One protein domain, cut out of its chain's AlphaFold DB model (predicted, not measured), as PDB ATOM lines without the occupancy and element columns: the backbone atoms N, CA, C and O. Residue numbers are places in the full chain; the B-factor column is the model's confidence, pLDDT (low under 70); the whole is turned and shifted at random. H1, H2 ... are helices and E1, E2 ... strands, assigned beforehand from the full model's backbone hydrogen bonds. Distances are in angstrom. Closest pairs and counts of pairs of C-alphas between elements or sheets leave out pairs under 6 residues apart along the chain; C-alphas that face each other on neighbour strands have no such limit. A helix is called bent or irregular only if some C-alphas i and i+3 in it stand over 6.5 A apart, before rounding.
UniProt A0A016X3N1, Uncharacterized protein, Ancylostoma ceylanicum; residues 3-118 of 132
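What this domain is: This is residues 3 to 118 of the 132 residues of an uncharacterized protein of Ancylostoma ceylanicum (UniProt A0A016X3N1). A short two-strand parallel ribbon, E1 beside E2, has the helices H1 and H2 over one side, slanting past each other, while H4 lies off its other side, reached by the long winding stretch of residues 74 to 102. The short helix H3 makes the turn from the end of the long H2 back into E2. The printed part has 116 residues, with four named helices and two named strands in the order H1, E1, H2, H3, E2, H4, and is mostly helix by class. It is compact, with a radius of gyration of the C-alphas of 14.5 A, and rounded, spanning 40 by 33 by 25 A.

How they stand to each other: H1, residues 14 to 27, comes first and leads by a tight link to E1, residues 32 to 35; their closest C-alphas, of Leu 26 and Val 32, are 6.9 A apart. H2, residues 43 to 63, touches H1 with residues 53 to 60 alone, meeting residues 15 to 19 of H1. The closest C-alphas, of Ala 19 and His 56, are 6.8 A apart, and the two helices run the same way at a steep tilt of 44 degrees. H3, residues 65 to 70, is close to H2 but not clearly touching, with the C-alphas of Phe 61 and Leu 68 closest at 6.1 A. H3 is irregular, but only just: C-alphas 66 and 69 are 6.9 A apart. E2, residues 71 to 73, is the parallel neighbour of E1 at 8 degrees; N 34 and O 72 are 2.9 A apart, within hydrogen-bond range, as are N 72 and O 32 at 2.9 A. E1, H2, H3 and E2 form a strand-helix-strand unit, two parallel neighbour strands with helices between, and its crossover is right-handed. H4, residues 103 to 117, is apart from H1, E1, H2 and H3. Every O i to N i+4 pair is within hydrogen-bond range in H1 and H4, against 16 of 17 in H2 and 0 of 2 in H3, where 2 of 3 O i to N i+3 pairs are.

Where its parts are: H1 begins at C-alpha 14 (-32.272, -20.020, 12.946) and is 19.9 A long. E1 measures 9.5 A and E2 6.3 A. H2, 31.0 A, ends at C-alpha 63 (-15.208, -10.147, 9.897), and H3 is 10.1 A long. H4, 20.8 A, ends at C-alpha 117 (-24.631, -10.416, 35.455).

The domain as a whole: The C-alphas farthest apart, of Thr 63 and Ala 104, are 42.1 A apart. The link from E2 to H4 is long, at 29 residues; within it residues 93 to 94 pair in parallel with residues 39 to 40. The printed part has no cut, its mean pLDDT is 86.7, and no printed residue is under 70.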
ATOM      1  N   MET A   3     -30.627 -15.047  25.321       84.31
ATOM      2  CA  MET A   3     -30.659 -16.320  26.029       84.31
ATOM      3  C   MET A   3     -30.786 -17.446  25.021       84.31
ATOM      4  O   MET A   3     -31.726 -17.472  24.229       84.31
ATOM      5  N   LEU A   4     -29.835 -18.366  25.064       86.38
ATOM      6  CA  LEU A   4     -29.842 -19.511  24.177       86.38
ATOM      7  C   LEU A   4     -30.937 -20.529  24.559       86.38
ATOM      8  O   LEU A   4     -31.228 -20.694  25.749       86.38
ATOM      9  N   PRO A   5     -31.544 -21.217  23.574       84.75
ATOM     10  CA  PRO A   5     -32.608 -22.183  23.825       84.75
ATOM     11  C   PRO A   5     -32.107 -23.413  24.595       84.75
ATOM     12  O   PRO A   5     -30.920 -23.703  24.654       84.75
ATOM     13  N   LEU A   6     -33.038 -24.180  25.166       82.62
ATOM     14  CA  LEU A   6     -32.735 -25.419  25.897       82.62
ATOM     15  C   LEU A   6     -32.166 -26.528  24.994       82.62
ATOM     16  O   LEU A   6     -31.513 -27.446  25.482       82.62
ATOM     17  N   ARG A   7     -32.445 -26.480  23.691       83.31
ATOM     18  CA  ARG A   7     -32.043 -27.494  22.712       83.31
ATOM     19  C   ARG A   7     -31.653 -26.829  21.407       83.31
ATOM     20  O   ARG A   7     -32.071 -25.706  21.129       83.31
ATOM     21  N   GLU A   8     -30.875 -27.550  20.612       83.62
ATOM     22  CA  GLU A   8     -30.592 -27.170  19.236       83.62
ATOM     23  C   GLU A   8     -31.912 -27.015  18.455       83.62
ATOM     24  O   GLU A   8     -32.713 -27.954  18.444       83.62
ATOM     25  N   PRO A   9     -32.175 -25.851  17.832       84.19
ATOM     26  CA  PRO A   9     -33.364 -25.680  17.010       84.19
ATOM     27  C   PRO A   9     -33.350 -26.630  15.807       84.19
ATOM     28  O   PRO A   9     -32.309 -26.843  15.186       84.19
ATOM     29  N   GLU A  10     -34.516 -27.173  15.458       86.06
ATOM     30  CA  GLU A  10     -34.672 -28.039  14.278       86.06
ATOM     31  C   GLU A  10     -34.461 -27.262  12.969       86.06
ATOM     32  O   GLU A  10     -33.931 -27.796  11.991       86.06
ATOM     33  N   ASP A  11     -34.844 -25.982  12.960       87.81
ATOM     34  CA  ASP A  11     -34.651 -25.091  11.824       87.81
ATOM     35  C   ASP A  11     -33.182 -24.676  11.690       87.81
ATOM     36  O   ASP A  11     -32.627 -23.975  12.535       87.81
ATOM     37  N   ARG A  12     -32.551 -25.051  10.576       82.00
ATOM     38  CA  ARG A  12     -31.159 -24.684  10.281       82.00
ATOM     39  C   ARG A  12     -30.985 -23.192   9.998       82.00
ATOM     40  O   ARG A  12     -29.889 -22.675  10.211       82.00
ATOM     41  N   TYR A  13     -32.031 -22.499   9.545       87.69
ATOM     42  CA  TYR A  13     -31.978 -21.067   9.245       87.69
ATOM     43  C   TYR A  13     -31.996 -20.190  10.504       87.69
ATOM     44  O   TYR A  13     -31.660 -19.007  10.419       87.69
ATOM     45  N   CYS A  14     -32.284 -20.759  11.681       89.50
ATOM     46  CA  CYS A  14     -32.272 -20.020  12.946       89.50
ATOM     47  C   CYS A  14     -30.917 -19.349  13.230       89.50
ATOM     48  O   CYS A  14     -30.873 -18.269  13.813       89.50
ATOM     49  N   TRP A  15     -29.810 -19.939  12.767       90.12
ATOM     50  CA  TRP A  15     -28.469 -19.394  12.976       90.12
ATOM     51  C   TRP A  15     -28.197 -18.146  12.137       90.12
ATOM     52  O   TRP A  15     -27.476 -17.254  12.579       90.12
ATOM     53  N   VAL A  16     -28.818 -18.051  10.957       90.38
ATOM     54  CA  VAL A  16     -28.769 -16.840  10.127       90.38
ATOM     55  C   VAL A  16     -29.512 -15.711  10.835       90.38
ATOM     56  O   VAL A  16     -28.991 -14.606  10.944       90.38
ATOM     57  N   GLN A  17     -30.696 -16.001  11.378       90.50
ATOM     58  CA  GLN A  17     -31.475 -15.030  12.151       90.50
ATOM     59  C   GLN A  17     -30.742 -14.606  13.429       90.50
ATOM     60  O   GLN A  17     -30.706 -13.424  13.755       90.50
ATOM     61  N   PHE A  18     -30.114 -15.556  14.123       91.44
ATOM     62  CA  PHE A  18     -29.288 -15.291  15.297       91.44
ATOM     63  C   PHE A  18     -28.141 -14.327  14.972       91.44
ATOM     64  O   PHE A  18     -28.006 -13.303  15.640       91.44
ATOM     65  N   ALA A  19     -27.360 -14.610  13.925       91.50
ATOM     66  CA  ALA A  19     -26.268 -13.740  13.501       91.50
ATOM     67  C   ALA A  19     -26.773 -12.354  13.062       91.50
ATOM     68  O   ALA A  19     -26.191 -11.349  13.455       91.50
ATOM     69  N   ALA A  20     -27.887 -12.286  12.327       91.81
ATOM     70  CA  ALA A  20     -28.478 -11.024  11.877       91.81
ATOM     71  C   ALA A  20     -28.974 -10.141  13.036       91.81
ATOM     72  O   ALA A  20     -28.815  -8.925  13.002       91.81
ATOM     73  N   VAL A  21     -29.558 -10.732  14.084       93.19
ATOM     74  CA  VAL A  21     -29.970  -9.977  15.283       93.19
ATOM     75  C   VAL A  21     -28.754  -9.463  16.052       93.19
ATOM     76  O   VAL A  21     -28.772  -8.331  16.534       93.19
ATOM     77  N   VAL A  22     -27.699 -10.277  16.166       93.31
ATOM     78  CA  VAL A  22     -26.438  -9.865  16.798       93.31
ATOM     79  C   VAL A  22     -25.817  -8.694  16.038       93.31
ATOM     80  O   VAL A  22     -25.493  -7.687  16.662       93.31
ATOM     81  N   ASP A  23     -25.719  -8.799  14.713       93.88
ATOM     82  CA  ASP A  23     -25.240  -7.735  13.828       93.88
ATOM     83  C   ASP A  23     -26.033  -6.440  14.017       93.88
ATOM     84  O   ASP A  23     -25.466  -5.404  14.362       93.88
ATOM     85  N   LEU A  24     -27.363  -6.510  13.914       94.75
ATOM     86  CA  LEU A  24     -28.241  -5.356  14.097       94.75
ATOM     87  C   LEU A  24     -28.018  -4.665  15.449       94.75
ATOM     88  O   LEU A  24     -27.951  -3.441  15.522       94.75
ATOM     89  N   TRP A  25     -27.919  -5.424  16.539       94.81
ATOM     90  CA  TRP A  25     -27.745  -4.831  17.864       94.81
ATOM     91  C   TRP A  25     -26.366  -4.198  18.041       94.81
ATOM     92  O   TRP A  25     -26.277  -3.086  18.560       94.81
ATOM     93  N   LEU A  26     -25.306  -4.867  17.587       94.44
ATOM     94  CA  LEU A  26     -23.939  -4.358  17.698       94.44
ATOM     95  C   LEU A  26     -23.710  -3.131  16.810       94.44
ATOM     96  O   LEU A  26     -23.099  -2.161  17.250       94.44
ATOM     97  N   THR A  27     -24.236  -3.133  15.585       93.06
ATOM     98  CA  THR A  27     -24.166  -1.978  14.672       93.06
ATOM     99  C   THR A  27     -24.945  -0.775  15.205       93.06
ATOM    100  O   THR A  27     -24.534   0.365  14.999       93.06
ATOM    101  N   CYS A  28     -26.012  -1.008  15.976       94.94
ATOM    102  CA  CYS A  28     -26.702   0.042  16.732       94.94
ATOM    103  C   CYS A  28     -25.945   0.502  17.998       94.94
ATOM    104  O   CYS A  28     -26.456   1.342  18.738       94.94
ATOM    105  N   GLY A  29     -24.754  -0.041  18.279       92.75
ATOM    106  CA  GLY A  29     -23.920   0.311  19.432       92.75
ATOM    107  C   GLY A  29     -24.322  -0.355  20.752       92.75
ATOM    108  O   GLY A  29     -23.928   0.113  21.822       92.75
ATOM    109  N   ALA A  30     -25.137  -1.414  20.715       93.00
ATOM    110  CA  ALA A  30     -25.543  -2.124  21.920       93.00
ATOM    111  C   ALA A  30     -24.488  -3.144  22.366       93.00
ATOM    112  O   ALA A  30     -23.937  -3.898  21.571       93.00
ATOM    113  N   HIS A  31     -24.307  -3.275  23.682       92.56
ATOM    114  CA  HIS A  31     -23.565  -4.398  24.245       92.56
ATOM    115  C   HIS A  31     -24.425  -5.666  24.257       92.56
ATOM    116  O   HIS A  31     -25.508  -5.708  24.853       92.56
ATOM    117  N   VAL A  32     -23.921  -6.737  23.641       92.31
ATOM    118  CA  VAL A  32     -24.624  -8.020  23.554       92.31
ATOM    119  C   VAL A  32     -24.053  -8.992  24.578       92.31
ATOM    120  O   VAL A  32     -22.928  -9.472  24.471       92.31
ATOM    121  N   LEU A  33     -24.868  -9.304  25.586       91.69
ATOM    122  CA  LEU A  33     -24.610 -10.379  26.543       91.69
ATOM    123  C   LEU A  33     -25.253 -11.662  26.015       91.69
ATOM    124  O   LEU A  33     -26.483 -11.699  25.890       91.69
ATOM    125  N   VAL A  34     -24.454 -12.687  25.734       90.94
ATOM    126  CA  VAL A  34     -24.945 -14.009  25.328       90.94
ATOM    127  C   VAL A  34     -24.842 -14.930  26.528       90.94
ATOM    128  O   VAL A  34     -23.751 -15.237  27.001       90.94
ATOM    129  N   VAL A  35     -25.995 -15.328  27.048       88.56
ATOM    130  CA  VAL A  35     -26.104 -16.226  28.192       88.56
ATOM    131  C   VAL A  35     -26.737 -17.521  27.741       88.56
ATOM    132  O   VAL A  35     -27.615 -17.563  26.877       88.56
ATOM    133  N   ASN A  36     -26.301 -18.604  28.351       86.38
ATOM    134  CA  ASN A  36     -26.895 -19.888  28.086       86.38
ATOM    135  C   ASN A  36     -28.226 -20.043  28.832       86.38
ATOM    136  O   ASN A  36     -28.405 -19.560  29.954       86.38
ATOM    137  N   GLY A  37     -29.161 -20.744  28.196       83.69
ATOM    138  CA  GLY A  37     -30.357 -21.220  28.867       83.69
ATOM    139  C   GLY A  37     -30.028 -22.301  29.906       83.69
ATOM    140  O   GLY A  37     -28.886 -22.764  30.021       83.69
ATOM    141  N   PRO A  38     -31.029 -22.744  30.671       83.00
ATOM    142  CA  PRO A  38     -30.863 -23.850  31.606       83.00
ATOM    143  C   PRO A  38     -30.432 -25.131  30.918       83.00
ATOM    144  O   PRO A  38     -30.567 -25.290  29.706       83.00
ATOM    145  N   ARG A  39     -29.937 -26.078  31.707       84.31
ATOM    146  CA  ARG A  39     -29.524 -27.373  31.181       84.31
ATOM    147  C   ARG A  39     -30.742 -28.185  30.734       84.31
ATOM    148  O   ARG A  39     -31.692 -28.320  31.496       84.31
ATOM    149  N   SER A  40     -30.710 -28.758  29.532       84.25
ATOM    150  CA  SER A  40     -31.721 -29.728  29.081       84.25
ATOM    151  C   SER A  40     -31.334 -31.159  29.457       84.25
ATOM    152  O   SER A  40     -30.155 -31.464  29.644       84.25
ATOM    153  N   ASN A  41     -32.328 -32.045  29.559       85.56
ATOM    154  CA  ASN A  41     -32.112 -33.491  29.672       85.56
ATOM    155  C   ASN A  41     -31.429 -34.094  28.439       85.56
ATOM    156  O   ASN A  41     -30.737 -35.103  28.552       85.56
ATOM    157  N   GLU A  42     -31.540 -33.448  27.280       88.19
ATOM    158  CA  GLU A  42     -30.767 -33.780  26.086       88.19
ATOM    159  C   GLU A  42     -29.417 -33.052  26.104       88.19
ATOM    160  O   GLU A  42     -29.174 -32.126  25.329       88.19
ATOM    161  N   VAL A  43     -28.521 -33.485  26.996       85.75
ATOM    162  CA  VAL A  43     -27.215 -32.838  27.243       85.75
ATOM    163  C   VAL A  43     -26.414 -32.641  25.952       85.75
ATOM    164  O   VAL A  43     -25.909 -31.553  25.708       85.75
ATOM    165  N   ASN A  44     -26.384 -33.644  25.070       88.38
ATOM    166  CA  ASN A  44     -25.659 -33.550  23.800       88.38
ATOM    167  C   ASN A  44     -26.230 -32.469  22.863       88.38
ATOM    168  O   ASN A  44     -25.475 -31.821  22.144       88.38
ATOM    169  N   SER A  45     -27.555 -32.292  22.837       88.19
ATOM    170  CA  SER A  45     -28.212 -31.239  22.043       88.19
ATOM    171  C   SER A  45     -27.902 -29.861  22.622       88.19
ATOM    172  O   SER A  45     -27.574 -28.929  21.893       88.19
ATOM    173  N   TRP A  46     -27.923 -29.760  23.949       88.00
ATOM    174  CA  TRP A  46     -27.591 -28.542  24.672       88.00
ATOM    175  C   TRP A  46     -26.127 -28.116  24.472       88.00
ATOM    176  O   TRP A  46     -25.863 -26.958  24.152       88.00
ATOM    177  N   ASP A  47     -25.176 -29.050  24.570       89.19
ATOM    178  CA  ASP A  47     -23.752 -28.777  24.335       89.19
ATOM    179  C   ASP A  47     -23.492 -28.345  22.884       89.19
ATOM    180  O   ASP A  47     -22.806 -27.350  22.650       89.19
ATOM    181  N   ARG A  48     -24.088 -29.036  21.898       89.88
ATOM    182  CA  ARG A  48     -23.976 -28.644  20.481       89.88
ATOM    183  C   ARG A  48     -24.546 -27.260  20.212       89.88
ATOM    184  O   ARG A  48     -23.980 -26.520  19.415       89.88
ATOM    185  N   MET A  49     -25.659 -26.918  20.849       90.38
ATOM    186  CA  MET A  49     -26.294 -25.614  20.703       90.38
ATOM    187  C   MET A  49     -25.371 -24.494  21.215       90.38
ATOM    188  O   MET A  49     -25.143 -23.522  20.495       90.38
ATOM    189  N   ASN A  50     -24.770 -24.671  22.397       89.31
ATOM    190  CA  ASN A  50     -23.796 -23.729  22.957       89.31
ATOM    191  C   ASN A  50     -22.568 -23.571  22.044       89.31
ATOM    192  O   ASN A  50     -22.129 -22.454  21.769       89.31
ATOM    193  N   GLU A  51     -22.041 -24.690  21.547       90.38
ATOM    194  CA  GLU A  51     -20.897 -24.708  20.636       90.38
ATOM    195  C   GLU A  51     -21.205 -23.981  19.321       90.38
ATOM    196  O   GLU A  51     -20.451 -23.100  18.910       90.38
ATOM    197  N   LYS A  52     -22.345 -24.280  18.687       91.12
ATOM    198  CA  LYS A  52     -22.764 -23.632  17.437       91.12
ATOM    199  C   LYS A  52     -22.961 -22.133  17.603       91.12
ATOM    200  O   LYS A  52     -22.472 -21.372  16.771       91.12
ATOM    201  N   ALA A  53     -23.620 -21.700  18.678       91.19
ATOM    202  CA  ALA A  53     -23.782 -20.279  18.965       91.19
ATOM    203  C   ALA A  53     -22.417 -19.576  19.026       91.19
ATOM    204  O   ALA A  53     -22.227 -18.542  18.384       91.19
ATOM    205  N   ARG A  54     -21.440 -20.176  19.716       90.75
ATOM    206  CA  ARG A  54     -20.081 -19.630  19.812       90.75
ATOM    207  C   ARG A  54     -19.361 -19.608  18.468       90.75
ATOM    208  O   ARG A  54     -18.714 -18.615  18.153       90.75
ATOM    209  N   GLN A  55     -19.486 -20.667  17.670       92.06
ATOM    210  CA  GLN A  55     -18.898 -20.731  16.330       92.06
ATOM    211  C   GLN A  55     -19.450 -19.628  15.422       92.06
ATOM    212  O   GLN A  55     -18.667 -18.914  14.802       92.06
ATOM    213  N   HIS A  56     -20.770 -19.425  15.405       92.44
ATOM    214  CA  HIS A  56     -21.397 -18.365  14.613       92.44
ATOM    215  C   HIS A  56     -20.972 -16.964  15.062       92.44
ATOM    216  O   HIS A  56     -20.660 -16.127  14.215       92.44
ATOM    217  N   LEU A  57     -20.906 -16.716  16.374       92.25
ATOM    218  CA  LEU A  57     -20.385 -15.454  16.904       92.25
ATOM    219  C   LEU A  57     -18.930 -15.248  16.486       92.25
ATOM    220  O   LEU A  57     -18.586 -14.190  15.974       92.25
ATOM    221  N   ARG A  58     -18.082 -16.266  16.649       92.12
ATOM    222  CA  ARG A  58     -16.667 -16.190  16.277       92.12
ATOM    223  C   ARG A  58     -16.492 -15.847  14.800       92.12
ATOM    224  O   ARG A  58     -15.796 -14.888  14.500       92.12
ATOM    225  N   SER A  59     -17.187 -16.551  13.906       92.94
ATOM    226  CA  SER A  59     -17.143 -16.259  12.469       92.94
ATOM    227  C   SER A  59     -17.611 -14.840  12.139       92.94
ATOM    228  O   SER A  59     -17.037 -14.200  11.265       92.94
ATOM    229  N   TYR A  60     -18.620 -14.321  12.847       92.19
ATOM    230  CA  TYR A  60     -19.049 -12.931  12.691       92.19
ATOM    231  C   TYR A  60     -17.947 -11.940  13.114       92.19
ATOM    232  O   TYR A  60     -17.646 -11.000  12.377       92.19
ATOM    233  N   PHE A  61     -17.285 -12.167  14.253       93.88
ATOM    234  CA  PHE A  61     -16.218 -11.282  14.744       93.88
ATOM    235  C   PHE A  61     -14.900 -11.403  13.982       93.88
ATOM    236  O   PHE A  61     -14.148 -10.433  13.954       93.88
ATOM    237  N   ASP A  62     -14.643 -12.524  13.308       94.44
ATOM    238  CA  ASP A  62     -13.525 -12.626  12.363       94.44
ATOM    239  C   ASP A  62     -13.668 -11.586  11.228       94.44
ATOM    240  O   ASP A  62     -12.669 -11.104  10.697       94.44
ATOM    241  N   THR A  63     -14.907 -11.195  10.892       93.38
ATOM    242  CA  THR A  63     -15.208 -10.147   9.897       93.38
ATOM    243  C   THR A  63     -15.422  -8.746  10.487       93.38
ATOM    244  O   THR A  63     -15.190  -7.766   9.784       93.38
ATOM    245  N   HIS A  64     -15.797  -8.638  11.768       93.00
ATOM    246  CA  HIS A  64     -16.063  -7.367  12.467       93.00
ATOM    247  C   HIS A  64     -15.312  -7.285  13.812       93.00
ATOM    248  O   HIS A  64     -15.935  -7.265  14.883       93.00
ATOM    249  N   PRO A  65     -13.967  -7.299  13.803       93.94
ATOM    250  CA  PRO A  65     -13.169  -7.416  15.026       93.94
ATOM    251  C   PRO A  65     -13.303  -6.208  15.966       93.94
ATOM    252  O   PRO A  65     -13.124  -6.342  17.177       93.94
ATOM    253  N   ASP A  66     -13.650  -5.035  15.438       94.19
ATOM    254  CA  ASP A  66     -13.898  -3.803  16.191       94.19
ATOM    255  C   ASP A  66     -15.106  -3.916  17.137       94.19
ATOM    256  O   ASP A  66     -15.112  -3.338  18.228       94.19
ATOM    257  N   LEU A  67     -16.097  -4.734  16.775       92.56
ATOM    258  CA  LEU A  67     -17.302  -4.949  17.574       92.56
ATOM    259  C   LEU A  67     -17.097  -5.965  18.709       92.56
ATOM    260  O   LEU A  67     -17.954  -6.085  19.586       92.56
ATOM    261  N   LEU A  68     -15.962  -6.674  18.752       91.25
ATOM    262  CA  LEU A  68     -15.708  -7.736  19.732       91.25
ATOM    263  C   LEU A  68     -15.792  -7.237  21.182       91.25
ATOM    264  O   LEU A  68     -16.285  -7.942  22.062       91.25
ATOM    265  N   LEU A  69     -15.367  -5.996  21.440       90.75
ATOM    266  CA  LEU A  69     -15.409  -5.393  22.777       90.75
ATOM    267  C   LEU A  69     -16.838  -5.228  23.318       90.75
ATOM    268  O   LEU A  69     -17.020  -5.153  24.541       90.75
ATOM    269  N   GLN A  70     -17.837  -5.199  22.431       92.88
ATOM    270  CA  GLN A  70     -19.251  -5.055  22.772       92.88
ATOM    271  C   GLN A  70     -19.919  -6.398  23.113       92.88
ATOM    272  O   GLN A  70     -20.972  -6.409  23.753       92.88
ATOM    273  N   LEU A  71     -19.291  -7.530  22.775       91.75
ATOM    274  CA  LEU A  71     -19.779  -8.860  23.135       91.75
ATOM    275  C   LEU A  71     -19.318  -9.265  24.542       91.75
ATOM    276  O   LEU A  71     -18.165  -9.072  24.943       91.75
ATOM    277  N   ARG A  72     -20.212  -9.908  25.291       90.75
ATOM    278  CA  ARG A  72     -19.849 -10.739  26.443       90.75
ATOM    279  C   ARG A  72     -20.412 -12.136  26.237       90.75
ATOM    280  O   ARG A  72     -21.618 -12.348  26.375       90.75
ATOM    281  N   ASP A  73     -19.523 -13.066  25.913       88.38
ATOM    282  CA  ASP A  73     -19.832 -14.491  25.883       88.38
ATOM    283  C   ASP A  73     -19.795 -15.048  27.310       88.38
ATOM    284  O   ASP A  73     -18.764 -15.022  27.985       88.38
ATOM    285  N   LEU A  74     -20.952 -15.500  27.787       87.44
ATOM    286  CA  LEU A  74     -21.135 -16.103  29.104       87.44
ATOM    287  C   LEU A  74     -21.643 -17.547  28.994       87.44
ATOM    288  O   LEU A  74     -22.128 -18.109  29.980       87.44
ATOM    289  N   VAL A  75     -21.544 -18.138  27.805       87.19
ATOM    290  CA  VAL A  75     -21.889 -19.531  27.524       87.19
ATOM    291  C   VAL A  75     -20.774 -20.446  28.067       87.19
ATOM    292  O   VAL A  75     -19.606 -20.047  28.094       87.19
ATOM    293  N   PRO A  76     -21.083 -21.674  28.535       84.06
ATOM    294  CA  PRO A  76     -20.070 -22.667  28.893       84.06
ATOM    295  C   PRO A  76     -19.014 -22.805  27.802       84.06
ATOM    296  O   PRO A  76     -19.367 -22.862  26.630       84.06
ATOM    297  N   THR A  77     -17.735 -22.842  28.171       81.06
ATOM    298  CA  THR A  77     -16.624 -22.799  27.205       81.06
ATOM    299  C   THR A  77     -16.474 -24.107  26.430       81.06
ATOM    300  O   THR A  77     -16.110 -24.082  25.261       81.06
ATOM    301  N   GLU A  78     -16.792 -25.236  27.063       81.69
ATOM    302  CA  GLU A  78     -16.619 -26.575  26.500       81.69
ATOM    303  C   GLU A  78     -17.803 -27.479  26.882       81.69
ATOM    304  O   GLU A  78     -18.415 -27.267  27.941       81.69
ATOM    305  N   PRO A  79     -18.118 -28.500  26.059       78.12
ATOM    306  CA  PRO A  79     -19.108 -29.516  26.397       78.12
ATOM    307  C   PRO A  79     -18.850 -30.128  27.776       78.12
ATOM    308  O   PRO A  79     -17.734 -30.536  28.094       78.12
ATOM    309  N   GLY A  80     -19.880 -30.172  28.616       75.38
ATOM    310  CA  GLY A  80     -19.772 -30.708  29.976       75.38
ATOM    311  C   GLY A  80     -19.014 -29.837  30.994       75.38
ATOM    312  O   GLY A  80     -19.041 -30.160  32.184       75.38
ATOM    313  N   VAL A  81     -18.401 -28.714  30.598       78.19
ATOM    314  CA  VAL A  81     -17.675 -27.817  31.514       78.19
ATOM    315  C   VAL A  81     -18.588 -26.684  31.989       78.19
ATOM    316  O   VAL A  81     -18.564 -25.560  31.488       78.19
ATOM    317  N   THR A  82     -19.407 -26.971  33.003       74.62
ATOM    318  CA  THR A  82     -20.257 -25.969  33.668       74.62
ATOM    319  C   THR A  82     -19.669 -25.534  35.007       74.62
ATOM    320  O   THR A  82     -19.403 -26.367  35.874       74.62
ATOM    321  N   LYS A  83     -19.516 -24.224  35.227       75.06
ATOM    322  CA  LYS A  83     -19.092 -23.678  36.528       75.06
ATOM    323  C   LYS A  83     -20.284 -23.616  37.494       75.06
ATOM    324  O   LYS A  83     -21.405 -23.306  37.093       75.06
ATOM    325  N   SER A  84     -20.035 -23.823  38.790       70.19
ATOM    326  CA  SER A  84     -21.059 -23.718  39.856       70.19
ATOM    327  C   SER A  84     -21.716 -22.324  39.945       70.19
ATOM    328  O   SER A  84     -22.844 -22.172  40.418       70.19
ATOM    329  N   GLY A  85     -21.030 -21.287  39.456       72.75
ATOM    330  CA  GLY A  85     -21.547 -19.917  39.401       72.75
ATOM    331  C   GLY A  85     -22.486 -19.614  38.227       72.75
ATOM    332  O   GLY A  85     -23.045 -18.526  38.191       72.75
ATOM    333  N   MET A  86     -22.658 -20.530  37.267       81.38
ATOM    334  CA  MET A  86     -23.514 -20.296  36.098       81.38
ATOM    335  C   MET A  86     -24.986 -20.540  36.434       81.38
ATOM    336  O   MET A  86     -25.329 -21.555  37.046       81.38
ATOM    337  N   ALA A  87     -25.869 -19.648  35.981       82.38
ATOM    338  CA  ALA A  87     -27.309 -19.746  36.226       82.38
ATOM    339  C   ALA A  87     -27.913 -21.065  35.709       82.38
ATOM    340  O   ALA A  87     -28.790 -21.650  36.344       82.38
ATOM    341  N   CYS A  88     -27.388 -21.597  34.603       81.38
ATOM    342  CA  CYS A  88     -27.842 -22.863  34.027       81.38
ATOM    343  C   CYS A  88     -27.644 -24.091  34.915       81.38
ATOM    344  O   CYS A  88     -28.300 -25.105  34.697       81.38
ATOM    345  N   SER A  89     -26.735 -24.013  35.886       79.12
ATOM    346  CA  SER A  89     -26.416 -25.111  36.796       79.12
ATOM    347  C   SER A  89     -27.369 -25.155  37.995       79.12
ATOM    348  O   SER A  89     -27.296 -26.083  38.794       79.12
ATOM    349  N   ARG A  90     -28.232 -24.142  38.165       78.38
ATOM    350  CA  ARG A  90     -28.919 -23.874  39.440       78.38
ATOM    351  C   ARG A  90     -30.339 -24.396  39.538       78.38
ATOM    352  O   ARG A  90     -30.751 -24.785  40.621       78.38
ATOM    353  N   ILE A  91     -31.057 -24.466  38.424       73.00
ATOM    354  CA  ILE A  91     -32.416 -25.030  38.374       73.00
ATOM    355  C   ILE A  91     -32.447 -26.511  37.986       73.00
ATOM    356  O   ILE A  91     -33.516 -27.071  37.761       73.00
ATOM    357  N   GLY A  92     -31.278 -27.155  37.955       73.94
ATOM    358  CA  GLY A  92     -31.144 -28.543  37.536       73.94
ATOM    359  C   GLY A  92     -31.375 -28.718  36.036       73.94
ATOM    360  O   GLY A  92     -31.094 -27.827  35.234       73.94
ATOM    361  N   VAL A  93     -31.842 -29.908  35.669       79.00
ATOM    362  CA  VAL A  93     -32.093 -30.313  34.286       79.00
ATOM    363  C   VAL A  93     -33.570 -30.100  33.955       79.00
ATOM    364  O   VAL A  93     -34.445 -30.625  34.639       79.00
ATOM    365  N   VAL A  94     -33.857 -29.352  32.891       82.06
ATOM    366  CA  VAL A  94     -35.206 -29.192  32.340       82.06
ATOM    367  C   VAL A  94     -35.538 -30.415  31.487       82.06
ATOM    368  O   VAL A  94     -34.917 -30.647  30.443       82.06
ATOM    369  N   GLU A  95     -36.511 -31.203  31.948       77.50
ATOM    370  CA  GLU A  95     -36.930 -32.449  31.296       77.50
ATOM    371  C   GLU A  95     -37.774 -32.218  30.038       77.50
ATOM    372  O   GLU A  95     -37.543 -32.847  29.006       77.50
ATOM    373  N   ASP A  96     -38.734 -31.296  30.101       81.00
ATOM    374  CA  ASP A  96     -39.597 -30.964  28.971       81.00
ATOM    375  C   ASP A  96     -39.463 -29.474  28.624       81.00
ATOM    376  O   ASP A  96     -39.942 -28.626  29.381       81.00
ATOM    377  N   PRO A  97     -38.829 -29.125  27.488       74.31
ATOM    378  CA  PRO A  97     -38.680 -27.737  27.063       74.31
ATOM    379  C   PRO A  97     -40.001 -27.093  26.619       74.31
ATOM    380  O   PRO A  97     -40.051 -25.876  26.466       74.31
ATOM    381  N   ARG A  98     -41.062 -27.881  26.394       78.75
ATOM    382  CA  ARG A  98     -42.397 -27.388  26.013       78.75
ATOM    383  C   ARG A  98     -43.265 -27.083  27.230       78.75
ATOM    384  O   ARG A  98     -44.305 -26.438  27.099       78.75
ATOM    385  N   ARG A  99     -42.853 -27.538  28.414       81.06
ATOM    386  CA  ARG A  99     -43.580 -27.313  29.657       81.06
ATOM    387  C   ARG A  99     -43.156 -25.992  30.285       81.06
ATOM    388  O   ARG A  99     -41.974 -25.732  30.501       81.06
ATOM    389  N   TRP A 100     -44.147 -25.184  30.646       80.94
ATOM    390  CA  TRP A 100     -43.930 -23.988  31.455       80.94
ATOM    391  C   TRP A 100     -43.268 -24.352  32.783       80.94
ATOM    392  O   TRP A 100     -43.656 -25.321  33.444       80.94
ATOM    393  N   TRP A 101     -42.271 -23.570  33.185       81.88
ATOM    394  CA  TRP A 101     -41.619 -23.768  34.473       81.88
ATOM    395  C   TRP A 101     -42.496 -23.281  35.613       81.88
ATOM    396  O   TRP A 101     -43.281 -22.342  35.474       81.88
ATOM    397  N   GLN A 102     -42.298 -23.890  36.777       84.00
ATOM    398  CA  GLN A 102     -42.910 -23.404  38.002       84.00
ATOM    399  C   GLN A 102     -42.309 -22.052  38.390       84.00
ATOM    400  O   GLN A 102     -41.110 -21.823  38.216       84.00
ATOM    401  N   TRP A 103     -43.117 -21.184  39.003       83.06
ATOM    402  CA  TRP A 103     -42.676 -19.867  39.476       83.06
ATOM    403  C   TRP A 103     -41.405 -19.924  40.328       83.06
ATOM    404  O   TRP A 103     -40.523 -19.081  40.167       83.06
ATOM    405  N   ALA A 104     -41.277 -20.937  41.189       83.44
ATOM    406  CA  ALA A 104     -40.085 -21.145  42.007       83.44
ATOM    407  C   ALA A 104     -38.824 -21.360  41.152       83.44
ATOM    408  O   ALA A 104     -37.808 -20.717  41.397       83.44
ATOM    409  N   GLN A 105     -38.902 -22.194  40.110       83.56
ATOM    410  CA  GLN A 105     -37.781 -22.459  39.201       83.56
ATOM    411  C   GLN A 105     -37.403 -21.197  38.419       83.56
ATOM    412  O   GLN A 105     -36.235 -20.826  38.366       83.56
ATOM    413  N   VAL A 106     -38.393 -20.494  37.861       83.88
ATOM    414  CA  VAL A 106     -38.168 -19.246  37.115       83.88
ATOM    415  C   VAL A 106     -37.480 -18.206  37.998       83.88
ATOM    416  O   VAL A 106     -36.453 -17.646  37.619       83.88
ATOM    417  N   THR A 107     -38.007 -17.987  39.203       85.81
ATOM    418  CA  THR A 107     -37.475 -16.991  40.143       85.81
ATOM    419  C   THR A 107     -36.056 -17.339  40.586       85.81
ATOM    420  O   THR A 107     -35.196 -16.460  40.630       85.81
ATOM    421  N   GLU A 108     -35.785 -18.616  40.876       86.81
ATOM    422  CA  GLU A 108     -34.451 -19.080  41.258       86.81
ATOM    423  C   GLU A 108     -33.441 -18.842  40.133       86.81
ATOM    424  O   GLU A 108     -32.390 -18.237  40.351       86.81
ATOM    425  N   PHE A 109     -33.781 -19.245  38.907       86.38
ATOM    426  CA  PHE A 109     -32.925 -19.046  37.743       86.38
ATOM    427  C   PHE A 109     -32.614 -17.567  37.503       86.38
ATOM    428  O   PHE A 109     -31.445 -17.208  37.365       86.38
ATOM    429  N   TYR A 110     -33.630 -16.698  37.513       85.81
ATOM    430  CA  TYR A 110     -33.424 -15.261  37.323       85.81
ATOM    431  C   TYR A 110     -32.592 -14.635  38.440       85.81
ATOM    432  O   TYR A 110     -31.764 -13.769  38.161       85.81
ATOM    433  N   ARG A 111     -32.742 -15.087  39.691       86.31
ATOM    434  CA  ARG A 111     -31.905 -14.618  40.802       86.31
ATOM    435  C   ARG A 111     -30.428 -14.925  40.552       86.31
ATOM    436  O   ARG A 111     -29.583 -14.045  40.717       86.31
ATOM    437  N   TYR A 112     -30.111 -16.143  40.115       87.25
ATOM    438  CA  TYR A 112     -28.731 -16.512  39.792       87.25
ATOM    439  C   TYR A 112     -28.211 -15.824  38.539       87.25
ATOM    440  O   TYR A 112     -27.064 -15.384  38.533       87.25
ATOM    441  N   LEU A 113     -29.042 -15.681  37.507       87.56
ATOM    442  CA  LEU A 113     -28.680 -14.937  36.307       87.56
ATOM    443  C   LEU A 113     -28.330 -13.487  36.657       87.56
ATOM    444  O   LEU A 113     -27.294 -12.985  36.231       87.56
ATOM    445  N   ARG A 114     -29.119 -12.850  37.524       86.94
ATOM    446  CA  ARG A 114     -28.818 -11.514  38.043       86.94
ATOM    447  C   ARG A 114     -27.513 -11.470  38.818       86.94
ATOM    448  O   ARG A 114     -26.732 -10.544  38.626       86.94
ATOM    449  N   SER A 115     -27.240 -12.469  39.655       86.44
ATOM    450  CA  SER A 115     -25.951 -12.568  40.345       86.44
ATOM    451  C   SER A 115     -24.787 -12.687  39.354       86.44
ATOM    452  O   SER A 115     -23.788 -11.986  39.507       86.44
ATOM    453  N   GLN A 116     -24.925 -13.533  38.327       86.06
ATOM    454  CA  GLN A 116     -23.930 -13.745  37.270       86.06
ATOM    455  C   GLN A 116     -23.671 -12.468  36.455       86.06
ATOM    456  O   GLN A 116     -22.547 -12.238  36.018       86.06
ATOM    457  N   LEU A 117     -24.694 -11.633  36.268       88.00
ATOM    458  CA  LEU A 117     -24.631 -10.416  35.455       88.00
ATOM    459  C   LEU A 117     -24.387  -9.131  36.254       88.00
ATOM    460  O   LEU A 117     -24.231  -8.071  35.654       88.00
ATOM    461  N   SER A 118     -24.327  -9.213  37.583       86.38
ATOM    462  CA  SER A 118     -24.299  -8.053  38.485       86.38
ATOM    463  C   SER A 118     -23.128  -7.092  38.260       86.38
ATOM    464  O   SER A 118     -23.276  -5.893  38.484       86.38
TER     465      SER A 118